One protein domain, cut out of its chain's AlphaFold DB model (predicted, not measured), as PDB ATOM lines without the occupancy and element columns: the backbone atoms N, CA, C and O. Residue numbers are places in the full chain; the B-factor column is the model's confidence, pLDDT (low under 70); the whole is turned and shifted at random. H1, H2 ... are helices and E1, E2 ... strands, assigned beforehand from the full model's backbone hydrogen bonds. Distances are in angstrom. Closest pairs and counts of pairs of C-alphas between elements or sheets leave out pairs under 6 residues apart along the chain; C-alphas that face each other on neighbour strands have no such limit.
ATOM      1  N   GLY A   2       8.926 -30.827 -21.892       40.28
ATOM      2  CA  GLY A   2       9.837 -29.688 -22.136       40.28
ATOM      3  C   GLY A   2      10.224 -29.438 -23.604       40.28
ATOM      4  O   GLY A   2      10.221 -28.298 -24.047       40.28
ATOM      5  N   THR A   3      10.461 -30.486 -24.395       39.66
ATOM      6  CA  THR A   3      10.797 -30.368 -25.830       39.66
ATOM      7  C   THR A   3       9.660 -29.794 -26.675       39.66
ATOM      8  O   THR A   3       9.912 -28.984 -27.556       39.66
ATOM      9  N   HIS A   4       8.404 -30.141 -26.380       35.00
ATOM     10  CA  HIS A   4       7.248 -29.592 -27.101       35.00
ATOM     11  C   HIS A   4       7.018 -28.108 -26.805       35.00
ATOM     12  O   HIS A   4       6.620 -27.371 -27.699       35.00
ATOM     13  N   ILE A   5       7.311 -27.662 -25.580       50.28
ATOM     14  CA  ILE A   5       7.223 -26.245 -25.206       50.28
ATOM     15  C   ILE A   5       8.333 -25.449 -25.902       50.28
ATOM     16  O   ILE A   5       8.057 -24.396 -26.463       50.28
ATOM     17  N   ILE A   6       9.561 -25.974 -25.943       47.47
ATOM     18  CA  ILE A   6      10.688 -25.322 -26.629       47.47
ATOM     19  C   ILE A   6      10.422 -25.196 -28.135       47.47
ATOM     20  O   ILE A   6      10.634 -24.126 -28.698       47.47
ATOM     21  N   VAL A   7       9.902 -26.250 -28.774       48.78
ATOM     22  CA  VAL A   7       9.531 -26.219 -30.198       48.78
ATOM     23  C   VAL A   7       8.362 -25.263 -30.452       48.78
ATOM     24  O   VAL A   7       8.379 -24.525 -31.428       48.78
ATOM     25  N   ALA A   8       7.358 -25.217 -29.573       50.94
ATOM     26  CA  ALA A   8       6.250 -24.274 -29.717       50.94
ATOM     27  C   ALA A   8       6.723 -22.817 -29.591       50.94
ATOM     28  O   ALA A   8       6.344 -21.977 -30.401       50.94
ATOM     29  N   VAL A   9       7.593 -22.519 -28.621       55.97
ATOM     30  CA  VAL A   9       8.163 -21.178 -28.434       55.97
ATOM     31  C   VAL A   9       9.071 -20.791 -29.602       55.97
ATOM     32  O   VAL A   9       9.001 -19.656 -30.063       55.97
ATOM     33  N   SER A  10       9.879 -21.713 -30.135       49.72
ATOM     34  CA  SER A  10      10.739 -21.418 -31.286       49.72
ATOM     35  C   SER A  10       9.952 -21.213 -32.577       49.72
ATOM     36  O   SER A  10      10.277 -20.306 -33.339       49.72
ATOM     37  N   VAL A  11       8.894 -21.993 -32.812       49.53
ATOM     38  CA  VAL A  11       7.985 -21.789 -33.946       49.53
ATOM     39  C   VAL A  11       7.281 -20.445 -33.816       49.53
ATOM     40  O   VAL A  11       7.278 -19.684 -34.775       49.53
ATOM     41  N   LEU A  12       6.765 -20.097 -32.632       51.56
ATOM     42  CA  LEU A  12       6.143 -18.792 -32.395       51.56
ATOM     43  C   LEU A  12       7.130 -17.637 -32.597       51.56
ATOM     44  O   LEU A  12       6.776 -16.647 -33.225       51.56
ATOM     45  N   PHE A  13       8.375 -17.773 -32.138       53.34
ATOM     46  CA  PHE A  13       9.421 -16.773 -32.362       53.34
ATOM     47  C   PHE A  13       9.777 -16.636 -33.846       53.34
ATOM     48  O   PHE A  13       9.923 -15.533 -34.355       53.34
ATOM     49  N   SER A  14       9.857 -17.749 -34.570       46.22
ATOM     50  CA  SER A  14      10.187 -17.776 -35.999       46.22
ATOM     51  C   SER A  14       9.065 -17.209 -36.864       46.22
ATOM     52  O   SER A  14       9.326 -16.458 -37.801       46.22
ATOM     53  N   VAL A  15       7.815 -17.518 -36.511       57.88
ATOM     54  CA  VAL A  15       6.621 -16.912 -37.106       57.88
ATOM     55  C   VAL A  15       6.590 -15.419 -36.798       57.88
ATOM     56  O   VAL A  15       6.435 -14.633 -37.723       57.88
ATOM     57  N   ALA A  16       6.853 -15.006 -35.554       61.03
ATOM     58  CA  ALA A  16       6.928 -13.593 -35.188       61.03
ATOM     59  C   ALA A  16       8.028 -12.847 -35.966       61.03
ATOM     60  O   ALA A  16       7.790 -11.751 -36.462       61.03
ATOM     61  N   LEU A  17       9.210 -13.447 -36.151       59.12
ATOM     62  CA  LEU A  17      10.282 -12.867 -36.969       59.12
ATOM     63  C   LEU A  17       9.887 -12.753 -38.451       59.12
ATOM     64  O   LEU A  17      10.138 -11.721 -39.069       59.12
ATOM     65  N   ALA A  18       9.251 -13.777 -39.025       60.91
ATOM     66  CA  ALA A  18       8.762 -13.750 -40.408       60.91
ATOM     67  C   ALA A  18       7.562 -12.796 -40.602       60.91
ATOM     68  O   ALA A  18       7.322 -12.271 -41.694       60.91
ATOM     69  N   GLU A  19       6.793 -12.545 -39.544       63.38
ATOM     70  CA  GLU A  19       5.751 -11.522 -39.513       63.38
ATOM     71  C   GLU A  19       6.336 -10.116 -39.395       63.38
ATOM     72  O   GLU A  19       5.764  -9.185 -39.955       63.38
ATOM     73  N   TYR A  20       7.495  -9.976 -38.758       67.50
ATOM     74  CA  TYR A  20       8.129  -8.693 -38.482       67.50
ATOM     75  C   TYR A  20       9.063  -8.206 -39.600       67.50
ATOM     76  O   TYR A  20       9.191  -6.996 -39.796       67.50
ATOM     77  N   TYR A  21       9.672  -9.111 -40.373       76.75
ATOM     78  CA  TYR A  21      10.648  -8.774 -41.414       76.75
ATOM     79  C   TYR A  21      10.199  -9.148 -42.837       76.75
ATOM     80  O   TYR A  21       9.401 -10.060 -43.047       76.75
ATOM     81  N   GLU A  22      10.735  -8.446 -43.834       84.81
ATOM     82  CA  GLU A  22      10.543  -8.715 -45.262       84.81
ATOM     83  C   GLU A  22      11.859  -8.586 -46.042       84.81
ATOM     84  O   GLU A  22      12.647  -7.662 -45.821       84.81
ATOM     85  N   ASP A  23      12.087  -9.519 -46.967       86.44
ATOM     86  CA  ASP A  23      13.292  -9.577 -47.793       86.44
ATOM     87  C   ASP A  23      13.069  -8.946 -49.169       86.44
ATOM     88  O   ASP A  23      12.041  -9.151 -49.815       86.44
ATOM     89  N   GLU A  24      14.082  -8.240 -49.661       91.12
ATOM     90  CA  GLU A  24      14.128  -7.654 -50.996       91.12
ATOM     91  C   GLU A  24      15.490  -7.927 -51.649       91.12
ATOM     92  O   GLU A  24      16.529  -7.811 -51.006       91.12
ATOM     93  N   LEU A  25      15.500  -8.273 -52.939       91.75
ATOM     94  CA  LEU A  25      16.716  -8.545 -53.704       91.75
ATOM     95  C   LEU A  25      16.916  -7.472 -54.755       91.75
ATOM     96  O   LEU A  25      16.145  -7.341 -55.706       91.75
ATOM     97  N   TYR A  26      17.992  -6.730 -54.584       92.62
ATOM     98  CA  TYR A  26      18.381  -5.637 -55.446       92.62
ATOM     99  C   TYR A  26      19.417  -6.120 -56.449       92.62
ATOM    100  O   TYR A  26      20.473  -6.598 -56.057       92.62
ATOM    101  N   LEU A  27      19.113  -6.013 -57.738       91.94
ATOM    102  CA  LEU A  27      19.919  -6.518 -58.845       91.94
ATOM    103  C   LEU A  27      20.520  -5.350 -59.623       91.94
ATOM    104  O   LEU A  27      19.797  -4.477 -60.106       91.94
ATOM    105  N   ASN A  28      21.833  -5.370 -59.810       91.19
ATOM    106  CA  ASN A  28      22.530  -4.445 -60.688       91.19
ATOM    107  C   ASN A  28      23.176  -5.221 -61.838       91.19
ATOM    108  O   ASN A  28      23.919  -6.176 -61.615       91.19
ATOM    109  N   PHE A  29      22.870  -4.809 -63.068       84.94
ATOM    110  CA  PHE A  29      23.386  -5.419 -64.291       84.94
ATOM    111  C   PHE A  29      24.261  -4.398 -65.006       84.94
ATOM    112  O   PHE A  29      23.728  -3.487 -65.649       84.94
ATOM    113  N   LYS A  30      25.583  -4.560 -64.925       72.50
ATOM    114  CA  LYS A  30      26.496  -3.748 -65.727       72.50
ATOM    115  C   LYS A  30      26.566  -4.303 -67.147       72.50
ATOM    116  O   LYS A  30      26.741  -5.517 -67.304       72.50
ATOM    117  N   PRO A  31      26.462  -3.453 -68.185       62.12
ATOM    118  CA  PRO A  31      26.764  -3.874 -69.542       62.12
ATOM    119  C   PRO A  31      28.197  -4.394 -69.564       62.12
ATOM    120  O   PRO A  31      29.128  -3.688 -69.181       62.12
ATOM    121  N   ALA A  32      28.373  -5.642 -69.973       57.16
ATOM    122  CA  ALA A  32      29.700  -6.160 -70.222       57.16
ATOM    123  C   ALA A  32      30.291  -5.453 -71.452       57.16
ATOM    124  O   ALA A  32      29.581  -5.198 -72.432       57.16
ATOM    125  N   GLU A  33      31.593  -5.164 -71.426       60.12
ATOM    126  CA  GLU A  33      32.307  -4.796 -72.647       60.12
ATOM    127  C   GLU A  33      32.154  -5.905 -73.699       60.12
ATOM    128  O   GLU A  33      31.971  -7.082 -73.371       60.12
ATOM    129  N   LYS A  34      32.147  -5.502 -74.979       49.56
ATOM    130  CA  LYS A  34      31.726  -6.321 -76.130       49.56
ATOM    131  C   LYS A  34      32.175  -7.788 -75.995       49.56
ATOM    132  O   LYS A  34      33.362  -8.076 -76.089       49.56
ATOM    133  N   ARG A  35      31.182  -8.691 -75.908       54.31
ATOM    134  CA  ARG A  35      31.260 -10.173 -75.825       54.31
ATOM    135  C   ARG A  35      31.351 -10.809 -74.429       54.31
ATOM    136  O   ARG A  35      31.395 -12.034 -74.370       54.31
ATOM    137  N   ALA A  36      31.310 -10.058 -73.330       57.25
ATOM    138  CA  ALA A  36      31.142 -10.652 -71.997       57.25
ATOM    139  C   ALA A  36      29.654 -10.759 -71.585       57.25
ATOM    140  O   ALA A  36      28.797 -10.019 -72.073       57.25
ATOM    141  N   TRP A  37      29.334 -11.707 -70.698       54.59
ATOM    142  CA  TRP A  37      28.030 -11.757 -70.023       54.59
ATOM    143  C   TRP A  37      27.947 -10.580 -69.034       54.59
ATOM    144  O   TRP A  37      28.969 -10.273 -68.414       54.59
ATOM    145  N   PRO A  38      26.799  -9.891 -68.875       63.53
ATOM    146  CA  PRO A  38      26.701  -8.748 -67.971       63.53
ATOM    147  C   PRO A  38      27.132  -9.137 -66.556       63.53
ATOM    148  O   PRO A  38      26.639 -10.120 -65.993       63.53
ATOM    149  N   VAL A  39      28.046  -8.352 -65.976       60.59
ATOM    150  CA  VAL A  39      28.432  -8.526 -64.574       60.59
ATOM    151  C   VAL A  39      27.201  -8.184 -63.751       60.59
ATOM    152  O   VAL A  39      26.753  -7.036 -63.729       60.59
ATOM    153  N   THR A  40      26.626  -9.210 -63.131       72.12
ATOM    154  CA  THR A  40      25.452  -9.061 -62.280       72.12
ATOM    155  C   THR A  40      25.911  -9.133 -60.840       72.12
ATOM    156  O   THR A  40      26.554 -10.102 -60.449       72.12
ATOM    157  N   ARG A  41      25.585  -8.104 -60.064       88.12
ATOM    158  CA  ARG A  41      25.685  -8.133 -58.605       88.12
ATOM    159  C   ARG A  41      24.292  -8.092 -58.025       88.12
ATOM    160  O   ARG A  41      23.389  -7.498 -58.621       88.12
ATOM    161  N   ALA A  42      24.130  -8.689 -56.857       90.06
ATOM    162  CA  ALA A  42      22.897  -8.570 -56.115       90.06
ATOM    163  C   ALA A  42      23.146  -8.289 -54.644       90.06
ATOM    164  O   ALA A  42      24.138  -8.735 -54.078       90.06
ATOM    165  N   VAL A  43      22.210  -7.591 -54.022       88.81
ATOM    166  CA  VAL A  43      22.191  -7.374 -52.581       88.81
ATOM    167  C   VAL A  43      20.818  -7.777 -52.066       88.81
ATOM    168  O   VAL A  43      19.809  -7.207 -52.478       88.81
ATOM    169  N   ARG A  44      20.768  -8.779 -51.187       88.62
ATOM    170  CA  ARG A  44      19.570  -9.101 -50.408       88.62
ATOM    171  C   ARG A  44      19.550  -8.191 -49.194       88.62
ATOM    172  O   ARG A  44      20.491  -8.204 -48.412       88.62
ATOM    173  N   MET A  45      18.477  -7.433 -49.043       85.38
ATOM    174  CA  MET A  45      18.218  -6.559 -47.907       85.38
ATOM    175  C   MET A  45      16.996  -7.079 -47.155       85.38
ATOM    176  O   MET A  45      15.992  -7.408 -47.779       85.38
ATOM    177  N   GLN A  46      17.062  -7.100 -45.832       84.31
ATOM    178  CA  GLN A  46      15.949  -7.424 -44.952       84.31
ATOM    179  C   GLN A  46      15.534  -6.169 -44.188       84.31
ATOM    180  O   GLN A  46      16.362  -5.518 -43.547       84.31
ATOM    181  N   PHE A  47      14.252  -5.833 -44.257       81.81
ATOM    182  CA  PHE A  47      13.666  -4.669 -43.600       81.81
ATOM    183  C   PHE A  47      12.567  -5.094 -42.634       81.81
ATOM    184  O   PHE A  47      11.980  -6.159 -42.800       81.81
ATOM    185  N   THR A  48      12.240  -4.248 -41.661       76.94
ATOM    186  CA  THR A  48      10.991  -4.378 -40.910       76.94
ATOM    187  C   THR A  48       9.799  -4.145 -41.838       76.94
ATOM    188  O   THR A  48       9.845  -3.279 -42.725       76.94
ATOM    189  N   LYS A  49       8.721  -4.915 -41.645       78.69
ATOM    190  CA  LYS A  49       7.470  -4.694 -42.373       78.69
ATOM    191  C   LYS A  49       6.898  -3.327 -42.024       78.69
ATOM    192  O   LYS A  49       6.991  -2.846 -40.896       78.69
ATOM    193  N   ARG A  50       6.296  -2.686 -43.021       68.62
ATOM    194  CA  ARG A  50       5.649  -1.379 -42.867       68.62
ATOM    195  C   ARG A  50       4.404  -1.524 -41.977       68.62
ATOM    196  O   ARG A  50       3.537  -2.327 -42.305       68.62
ATOM    197  N   SER A  51       4.293  -0.748 -40.894       60.81
ATOM    198  CA  SER A  51       3.086  -0.766 -40.055       60.81
ATOM    199  C   SER A  51       1.866  -0.218 -40.816       60.81
ATOM    200  O   SER A  51       1.992   0.696 -41.648       60.81
ATOM    201  N   GLU A  52       0.677  -0.777 -40.544       55.62
ATOM    202  CA  GLU A  52      -0.635  -0.331 -41.054       55.62
ATOM    203  C   GLU A  52      -1.035   1.024 -40.432       55.62
ATOM    204  O   GLU A  52      -2.011   1.171 -39.710       55.62
ATOM    205  N   GLY A  53      -0.215   2.042 -40.663       58.03
ATOM    206  CA  GLY A  53      -0.392   3.400 -40.143       58.03
ATOM    207  C   GLY A  53       0.397   4.445 -40.926       58.03
ATOM    208  O   GLY A  53       0.269   5.641 -40.676       58.03
ATOM    209  N   GLY A  54       1.181   4.009 -41.920       55.44
ATOM    210  CA  GLY A  54       1.628   4.857 -43.016       55.44
ATOM    211  C   GLY A  54       2.448   6.069 -42.591       55.44
ATOM    212  O   GLY A  54       2.180   7.160 -43.087       55.44
ATOM    213  N   ARG A  55       3.444   5.906 -41.707       52.91
ATOM    214  CA  ARG A  55       4.471   6.947 -41.494       52.91
ATOM    215  C   ARG A  55       5.757   6.525 -40.770       52.91
ATOM    216  O   ARG A  55       6.537   7.401 -40.417       52.91
ATOM    217  N   GLU A  56       6.028   5.235 -40.586       54.62
ATOM    218  CA  GLU A  56       7.318   4.796 -40.033       54.62
ATOM    219  C   GLU A  56       8.356   4.548 -41.131       54.62
ATOM    220  O   GLU A  56       8.060   4.006 -42.205       54.62
ATOM    221  N   PHE A  57       9.591   4.966 -40.857       55.44
ATOM    222  CA  PHE A  57      10.754   4.579 -41.642       55.44
ATOM    223  C   PHE A  57      10.943   3.063 -41.504       55.44
ATOM    224  O   PHE A  57      10.962   2.539 -40.395       55.44
ATOM    225  N   ARG A  58      11.059   2.347 -42.634       69.94
ATOM    226  CA  ARG A  58      11.406   0.918 -42.617       69.94
ATOM    227  C   ARG A  58      12.817   0.795 -42.070       69.94
ATOM    228  O   ARG A  58      13.762   1.271 -42.707       69.94
ATOM    229  N   ASN A  59      12.946   0.165 -40.910       68.38
ATOM    230  CA  ASN A  59      14.246  -0.112 -40.344       68.38
ATOM    231  C   ASN A  59      14.850  -1.250 -41.136       68.38
ATOM    232  O   ASN A  59      14.223  -2.265 -41.428       68.38
ATOM    233  N   PHE A  60      16.071  -1.022 -41.561       71.62
ATOM    234  CA  PHE A  60      16.838  -2.048 -42.209       71.62
ATOM    235  C   PHE A  60      17.494  -2.905 -41.114       71.62
ATOM    236  O   PHE A  60      18.059  -2.340 -40.182       71.62
ATOM    237  N   ALA A  61      17.424  -4.230 -41.240       68.31
ATOM    238  CA  ALA A  61      17.883  -5.172 -40.219       68.31
ATOM    239  C   ALA A  61      19.108  -5.991 -40.659       68.31
ATOM    240  O   ALA A  61      20.073  -6.102 -39.912       68.31
ATOM    241  N   ARG A  62      19.104  -6.579 -41.868       74.19
ATOM    242  CA  ARG A  62      20.165  -7.513 -42.320       74.19
ATOM    243  C   ARG A  62      20.423  -7.465 -43.819       74.19
ATOM    244  O   ARG A  62      19.516  -7.172 -44.591       74.19
ATOM    245  N   CYS A  63      21.657  -7.747 -44.247       79.00
ATOM    246  CA  CYS A  63      22.040  -7.739 -45.662       79.00
ATOM    247  C   CYS A  63      22.967  -8.900 -46.040       79.00
ATOM    248  O   CYS A  63      23.790  -9.320 -45.234       79.00
ATOM    249  N   GLN A  64      22.875  -9.357 -47.294       83.06
ATOM    250  CA  GLN A  64      23.858 -10.230 -47.934       83.06
ATOM    251  C   GLN A  64      24.188  -9.760 -49.362       83.06
ATOM    252  O   GLN A  64      23.288  -9.450 -50.142       83.06
ATOM    253  N   ILE A  65      25.477  -9.745 -49.722       84.81
ATOM    254  CA  ILE A  65      25.968  -9.374 -51.061       84.81
ATOM    255  C   ILE A  65      26.279 -10.643 -51.870       84.81
ATOM    256  O   ILE A  65      26.963 -11.543 -51.382       84.81
ATOM    257  N   TYR A  66      25.835 -10.690 -53.126       84.44
ATOM    258  CA  TYR A  66      26.115 -11.751 -54.094       84.44
ATOM    259  C   TYR A  66      26.842 -11.196 -55.320       84.44
ATOM    260  O   TYR A  66      26.387 -10.251 -55.966       84.44
ATOM    261  N   ASP A  67      27.952 -11.835 -55.674       79.56
ATOM    262  CA  ASP A  67      28.820 -11.489 -56.805       79.56
ATOM    263  C   ASP A  67      28.898 -12.599 -57.874       79.56
ATOM    264  O   ASP A  67      29.533 -12.415 -58.912       79.56
ATOM    265  N   SER A  68      28.219 -13.731 -57.663       81.44
ATOM    266  CA  SER A  68      28.185 -14.875 -58.581       81.44
ATOM    267  C   SER A  68      26.792 -15.086 -59.170       81.44
ATOM    268  O   SER A  68      25.786 -15.144 -58.461       81.44
ATOM    269  N   ILE A  69      26.731 -15.259 -60.493       82.56
ATOM    270  CA  ILE A  69      25.472 -15.430 -61.228       82.56
ATOM    271  C   ILE A  69      24.691 -16.678 -60.796       82.56
ATOM    272  O   ILE A  69      23.463 -16.665 -60.802       82.56
ATOM    273  N   ASN A  70      25.389 -17.730 -60.356       79.12
ATOM    274  CA  ASN A  70      24.756 -18.944 -59.843       79.12
ATOM    275  C   ASN A  70      24.050 -18.680 -58.509       79.12
ATOM    276  O   ASN A  70      22.977 -19.216 -58.243       79.12
ATOM    277  N   ASP A  71      24.629 -17.824 -57.674       79.81
ATOM    278  CA  ASP A  71      24.080 -17.488 -56.360       79.81
ATOM    279  C   ASP A  71      22.933 -16.507 -56.465       79.81
ATOM    280  O   ASP A  71      21.905 -16.682 -55.816       79.81
ATOM    281  N   ILE A  72      23.082 -15.544 -57.370       85.81
ATOM    282  CA  ILE A  72      22.012 -14.640 -57.763       85.81
ATOM    283  C   ILE A  72      20.839 -15.452 -58.312       85.81
ATOM    284  O   ILE A  72      19.710 -15.230 -57.893       85.81
ATOM    285  N   GLY A  73      21.094 -16.431 -59.185       85.44
ATOM    286  CA  GLY A  73      20.062 -17.315 -59.727       85.44
ATOM    287  C   GLY A  73      19.346 -18.129 -58.648       85.44
ATOM    288  O   GLY A  73      18.116 -18.169 -58.626       85.44
ATOM    289  N   ARG A  74      20.092 -18.730 -57.712       83.56
ATOM    290  CA  ARG A  74      19.516 -19.494 -56.592       83.56
ATOM    291  C   ARG A  74      18.693 -18.627 -55.648       83.56
ATOM    292  O   ARG A  74      17.614 -19.050 -55.239       83.56
ATOM    293  N   MET A  75      19.177 -17.431 -55.322       81.88
ATOM    294  CA  MET A  75      18.443 -16.500 -54.470       81.88
ATOM    295  C   MET A  75      17.193 -15.975 -55.187       81.88
ATOM    296  O   MET A  75      16.094 -16.058 -54.649       81.88
ATOM    297  N   ALA A  76      17.322 -15.545 -56.444       87.56
ATOM    298  CA  ALA A  76      16.203 -15.072 -57.258       87.56
ATOM    299  C   ALA A  76      15.110 -16.137 -57.443       87.56
ATOM    300  O   ALA A  76      13.929 -15.803 -57.451       87.56
ATOM    301  N   TYR A  77      15.481 -17.417 -57.545       87.50
ATOM    302  CA  TYR A  77      14.522 -18.522 -57.642       87.50
ATOM    303  C   TYR A  77      13.639 -18.661 -56.392       87.50
ATOM    304  O   TYR A  77      12.462 -18.996 -56.502       87.50
ATOM    305  N   LYS A  78      14.192 -18.390 -55.205       85.19
ATOM    306  CA  LYS A  78      13.470 -18.485 -53.928       85.19
ATOM    307  C   LYS A  78      12.626 -17.245 -53.622       85.19
ATOM    308  O   LYS A  78      11.852 -17.265 -52.669       85.19
ATOM    309  N   MET A  79      12.771 -16.173 -54.399       83.19
ATOM    310  CA  MET A  79      12.174 -14.879 -54.088       83.19
ATOM    311  C   MET A  79      10.946 -14.551 -54.936       83.19
ATOM    312  O   MET A  79      10.916 -14.813 -56.142       83.19
ATOM    313  N   PRO A  80       9.922 -13.911 -54.342       89.62
ATOM    314  CA  PRO A  80       8.773 -13.471 -55.107       89.62
ATOM    315  C   PRO A  80       9.169 -12.326 -56.045       89.62
ATOM    316  O   PRO A  80       9.965 -11.452 -55.701       89.62
ATOM    317  N   ARG A  81       8.571 -12.290 -57.241       86.19
ATOM    318  CA  ARG A  81       8.928 -11.313 -58.289       86.19
ATOM    319  C   ARG A  81       8.848  -9.856 -57.834       86.19
ATOM    320  O   ARG A  81       9.677  -9.062 -58.253       86.19
ATOM    321  N   HIS A  82       7.883  -9.514 -56.980       89.31
ATOM    322  CA  HIS A  82       7.709  -8.147 -56.478       89.31
ATOM    323  C   HIS A  82       8.801  -7.718 -55.483       89.31
ATOM    324  O   HIS A  82       9.017  -6.524 -55.294       89.31
ATOM    325  N   ALA A  83       9.498  -8.674 -54.865       88.69
ATOM    326  CA  ALA A  83      10.615  -8.407 -53.965       88.69
ATOM    327  C   ALA A  83      11.949  -8.247 -54.712       88.69
ATOM    328  O   ALA A  83      12.942  -7.853 -54.108       88.69
ATOM    329  N   MET A  84      11.988  -8.537 -56.018       92.25
ATOM    330  CA  MET A  84      13.173  -8.356 -56.853       92.25
ATOM    331  C   MET A  84      13.132  -7.002 -57.563       92.25
ATOM    332  O   MET A  84      12.202  -6.709 -58.315       92.25
ATOM    333  N   LYS A  85      14.157  -6.176 -57.350       93.25
ATOM    334  CA  LYS A  85      14.231  -4.801 -57.855       93.25
ATOM    335  C   LYS A  85      15.520  -4.596 -58.635       93.25
ATOM    336  O   LYS A  85      16.597  -4.913 -58.146       93.25
ATOM    337  N   ARG A  86      15.435  -4.045 -59.847       90.62
ATOM    338  CA  ARG A  86      16.621  -3.622 -60.607       90.62
ATOM    339  C   ARG A  86      17.020  -2.211 -60.182       90.62
ATOM    340  O   ARG A  86      16.155  -1.343 -60.155       90.62
ATOM    341  N   ILE A  87      18.305  -1.989 -59.914       90.81
ATOM    342  CA  ILE A  87      18.848  -0.696 -59.467       90.81
ATOM    343  C   ILE A  87      20.085  -0.261 -60.257       90.81
ATOM    344  O   ILE A  87      20.742  -1.071 -60.924       90.81
ATOM    345  N   SER A  88      20.384   1.035 -60.191       90.50
ATOM    346  CA  SER A  88      21.588   1.653 -60.758       90.50
ATOM    347  C   SER A  88      22.870   1.231 -60.027       90.50
ATOM    348  O   SER A  88      22.829   0.634 -58.949       90.50
ATOM    349  N   ASP A  89      24.026   1.524 -60.627       86.88
ATOM    350  CA  ASP A  89      25.334   1.278 -60.010       86.88
ATOM    351  C   ASP A  89      25.532   2.150 -58.763       86.88
ATOM    352  O   ASP A  89      26.128   1.713 -57.780       86.88
ATOM    353  N   GLU A  90      25.044   3.388 -58.807       88.88
ATOM    354  CA  GLU A  90      25.103   4.351 -57.711       88.88
ATOM    355  C   GLU A  90      24.265   3.875 -56.524       88.88
ATOM    356  O   GLU A  90      24.746   3.853 -55.389       88.88
ATOM    357  N   GLU A  91      23.036   3.423 -56.784       90.69
ATOM    358  CA  GLU A  91      22.192   2.804 -55.762       90.69
ATOM    359  C   GLU A  91      22.839   1.533 -55.221       90.69
ATOM    360  O   GLU A  91      22.866   1.344 -54.009       90.69
ATOM    361  N   MET A  92      23.411   0.687 -56.086       89.81
ATOM    362  CA  MET A  92      24.079  -0.543 -55.661       89.81
ATOM    363  C   MET A  92      25.225  -0.241 -54.696       89.81
ATOM    364  O   MET A  92      25.261  -0.815 -53.614       89.81
ATOM    365  N   LYS A  93      26.087   0.729 -55.014       88.88
ATOM    366  CA  LYS A  93      27.142   1.193 -54.097       88.88
ATOM    367  C   LYS A  93      26.572   1.739 -52.789       88.88
ATOM    368  O   LYS A  93      27.162   1.541 -51.732       88.88
ATOM    369  N   SER A  94      25.426   2.419 -52.834       88.69
ATOM    370  CA  SER A  94      24.748   2.869 -51.617       88.69
ATOM    371  C   SER A  94      24.222   1.697 -50.785       88.69
ATOM    372  O   SER A  94      24.267   1.779 -49.561       88.69
ATOM    373  N   PHE A  95      23.695   0.641 -51.409       87.44
ATOM    374  CA  PHE A  95      23.239  -0.565 -50.719       87.44
ATOM    375  C   PHE A  95      24.419  -1.359 -50.159       87.44
ATOM    376  O   PHE A  95      24.383  -1.673 -48.977       87.44
ATOM    377  N   GLU A  96      25.482  -1.584 -50.934       83.75
ATOM    378  CA  GLU A  96      26.750  -2.178 -50.478       83.75
ATOM    379  C   GLU A  96      27.296  -1.398 -49.267       83.75
ATOM    380  O   GLU A  96      27.484  -1.969 -48.196       83.75
ATOM    381  N   GLY A  97      27.393  -0.067 -49.369       78.00
ATOM    382  CA  GLY A  97      27.831   0.780 -48.260       78.00
ATOM    383  C   GLY A  97      26.872   0.782 -47.065       78.00
ATOM    384  O   GLY A  97      27.302   0.961 -45.930       78.00
ATOM    385  N   ARG A  98      25.563   0.573 -47.270       77.50
ATOM    386  CA  ARG A  98      24.628   0.336 -46.160       77.50
ATOM    387  C   ARG A  98      24.897  -1.016 -45.519       77.50
ATOM    388  O   ARG A  98      25.013  -1.046 -44.313       77.50
ATOM    389  N   CYS A  99      25.053  -2.092 -46.282       74.06
ATOM    390  CA  CYS A  99      25.383  -3.420 -45.761       74.06
ATOM    391  C   CYS A  99      26.664  -3.425 -44.925       74.06
ATOM    392  O   CYS A  99      26.723  -4.072 -43.883       74.06
ATOM    393  N   GLU A 100      27.660  -2.651 -45.344       67.94
ATOM    394  CA  GLU A 100      28.894  -2.435 -44.589       67.94
ATOM    395  C   GLU A 100      28.639  -1.663 -43.274       67.94
ATOM    396  O   GLU A 100      29.267  -1.951 -42.255       67.94
ATOM    397  N   ARG A 101      27.657  -0.747 -43.259       59.47
ATOM    398  CA  ARG A 101      27.237   0.089 -42.111       59.47
ATOM    399  C   ARG A 101      26.089  -0.477 -41.265       59.47
ATOM    400  O   ARG A 101      25.499   0.255 -40.481       59.47
ATOM    401  N   VAL A 102      25.719  -1.743 -41.425       54.47
ATOM    402  CA  VAL A 102      24.556  -2.351 -40.734       54.47
ATOM    403  C   VAL A 102      24.830  -2.914 -39.346       54.47
ATOM    404  O   VAL A 102      23.933  -3.148 -38.554       54.47
ATOM    405  N   GLY A 103      26.087  -2.904 -38.974       48.47
ATOM    406  CA  GLY A 103      26.528  -1.694 -38.313       48.47
ATOM    407  C   GLY A 103      26.607  -1.661 -36.815       48.47
ATOM    408  O   GLY A 103      27.538  -2.129 -36.189       48.47
TER     409      GLY A 103
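What this domain is: This is residues 2 to 103 of the 247 residues of the protein "Phospholipase A(2)" of Megacormus gertschi (UniProt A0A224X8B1). A twisted sheet of four strands has one helix packed on each face, H2 on one and H3 on the other, while a long helix, H1, leads into the sheet and sticks out from it as an arm with residues 2 to 16. The two long strands E1 and E2 lie side by side in the middle of the sheet, with E3 and the very short E4 at its edges. The printed part has 102 residues, with three named helices and four named strands in the order H1 E1 E2 E3 H2 E4 H3; the sheet, E3 E2 E1 E4, is mixed, and the class is mixed, helices and strands. The whole is loose, with a radius of gyration of the C-alphas of 17.0 A, and elongated, spanning 62 by 34 by 26 A with the arm of H1.

Where its parts are: H1, residues 2 to 20, begins at C-alpha 2 (9.837, -29.688, -22.136) and is 26.7 A long. E1, residues 21 to 30, measures 29.5 A and E2, residues 39 to 48, 29.7 A. E3, residues 60 to 66, is 17.9 A long. H2, residues 69 to 78, measures 14.4 A, E4, residues 84 to 86, 7.0 A. H3, residues 89 to 100, is 16.3 A long and ends at C-alpha 100 (28.894, -2.435, -44.589).

How they stand to each other: H1 only grazes the sheet, with its residues 17 to 20, and is only just on it, with 5 pairs of C-alphas within 10 A. E1, E2 and E3 form a meander, each strand the antiparallel neighbour of the one before. In the hairpin of E1 and E2, N 24 and O 45 are 2.8 A apart; in that of E2 and E3, N 44 and O 64 are 2.8 A apart. E4 is parallel to E1, with N 27 and O 85 2.8 A apart. E3, H2 and E4 make a split strand-helix-strand unit, two strands running the same way with E2 and E1 between them, and its crossover is right-handed. H2 lies over E2 and E1 at a height over the sheet of 9.1 A; its closest C-alpha pair with E2 is Ile 72 and Ala 42, 6.4 A. H3, on the opposite face, completes three layers, helices on both faces of a sheet, at a height over the sheet of 8.1 A. It runs slantwise to the strands, at 41 degrees to E1 on the local plane; its closest C-alphas with E3 are Cys 99 and Cys 63, 5.5 A. In H1, H2 and H3 every O i to N i+4 pair is within hydrogen-bond range.

The domain as a whole: The C-alphas farthest apart, those of Gly 2 and Lys 34, are 62.8 A apart. The printed part has no cut, and the link from E2 to E3, 11 residues, is long. Mean pLDDT of the printed part is 72.7; it is under 70 in residues 2 to 20, 31 to 39, 50 to 59, 61 and 100 to 103.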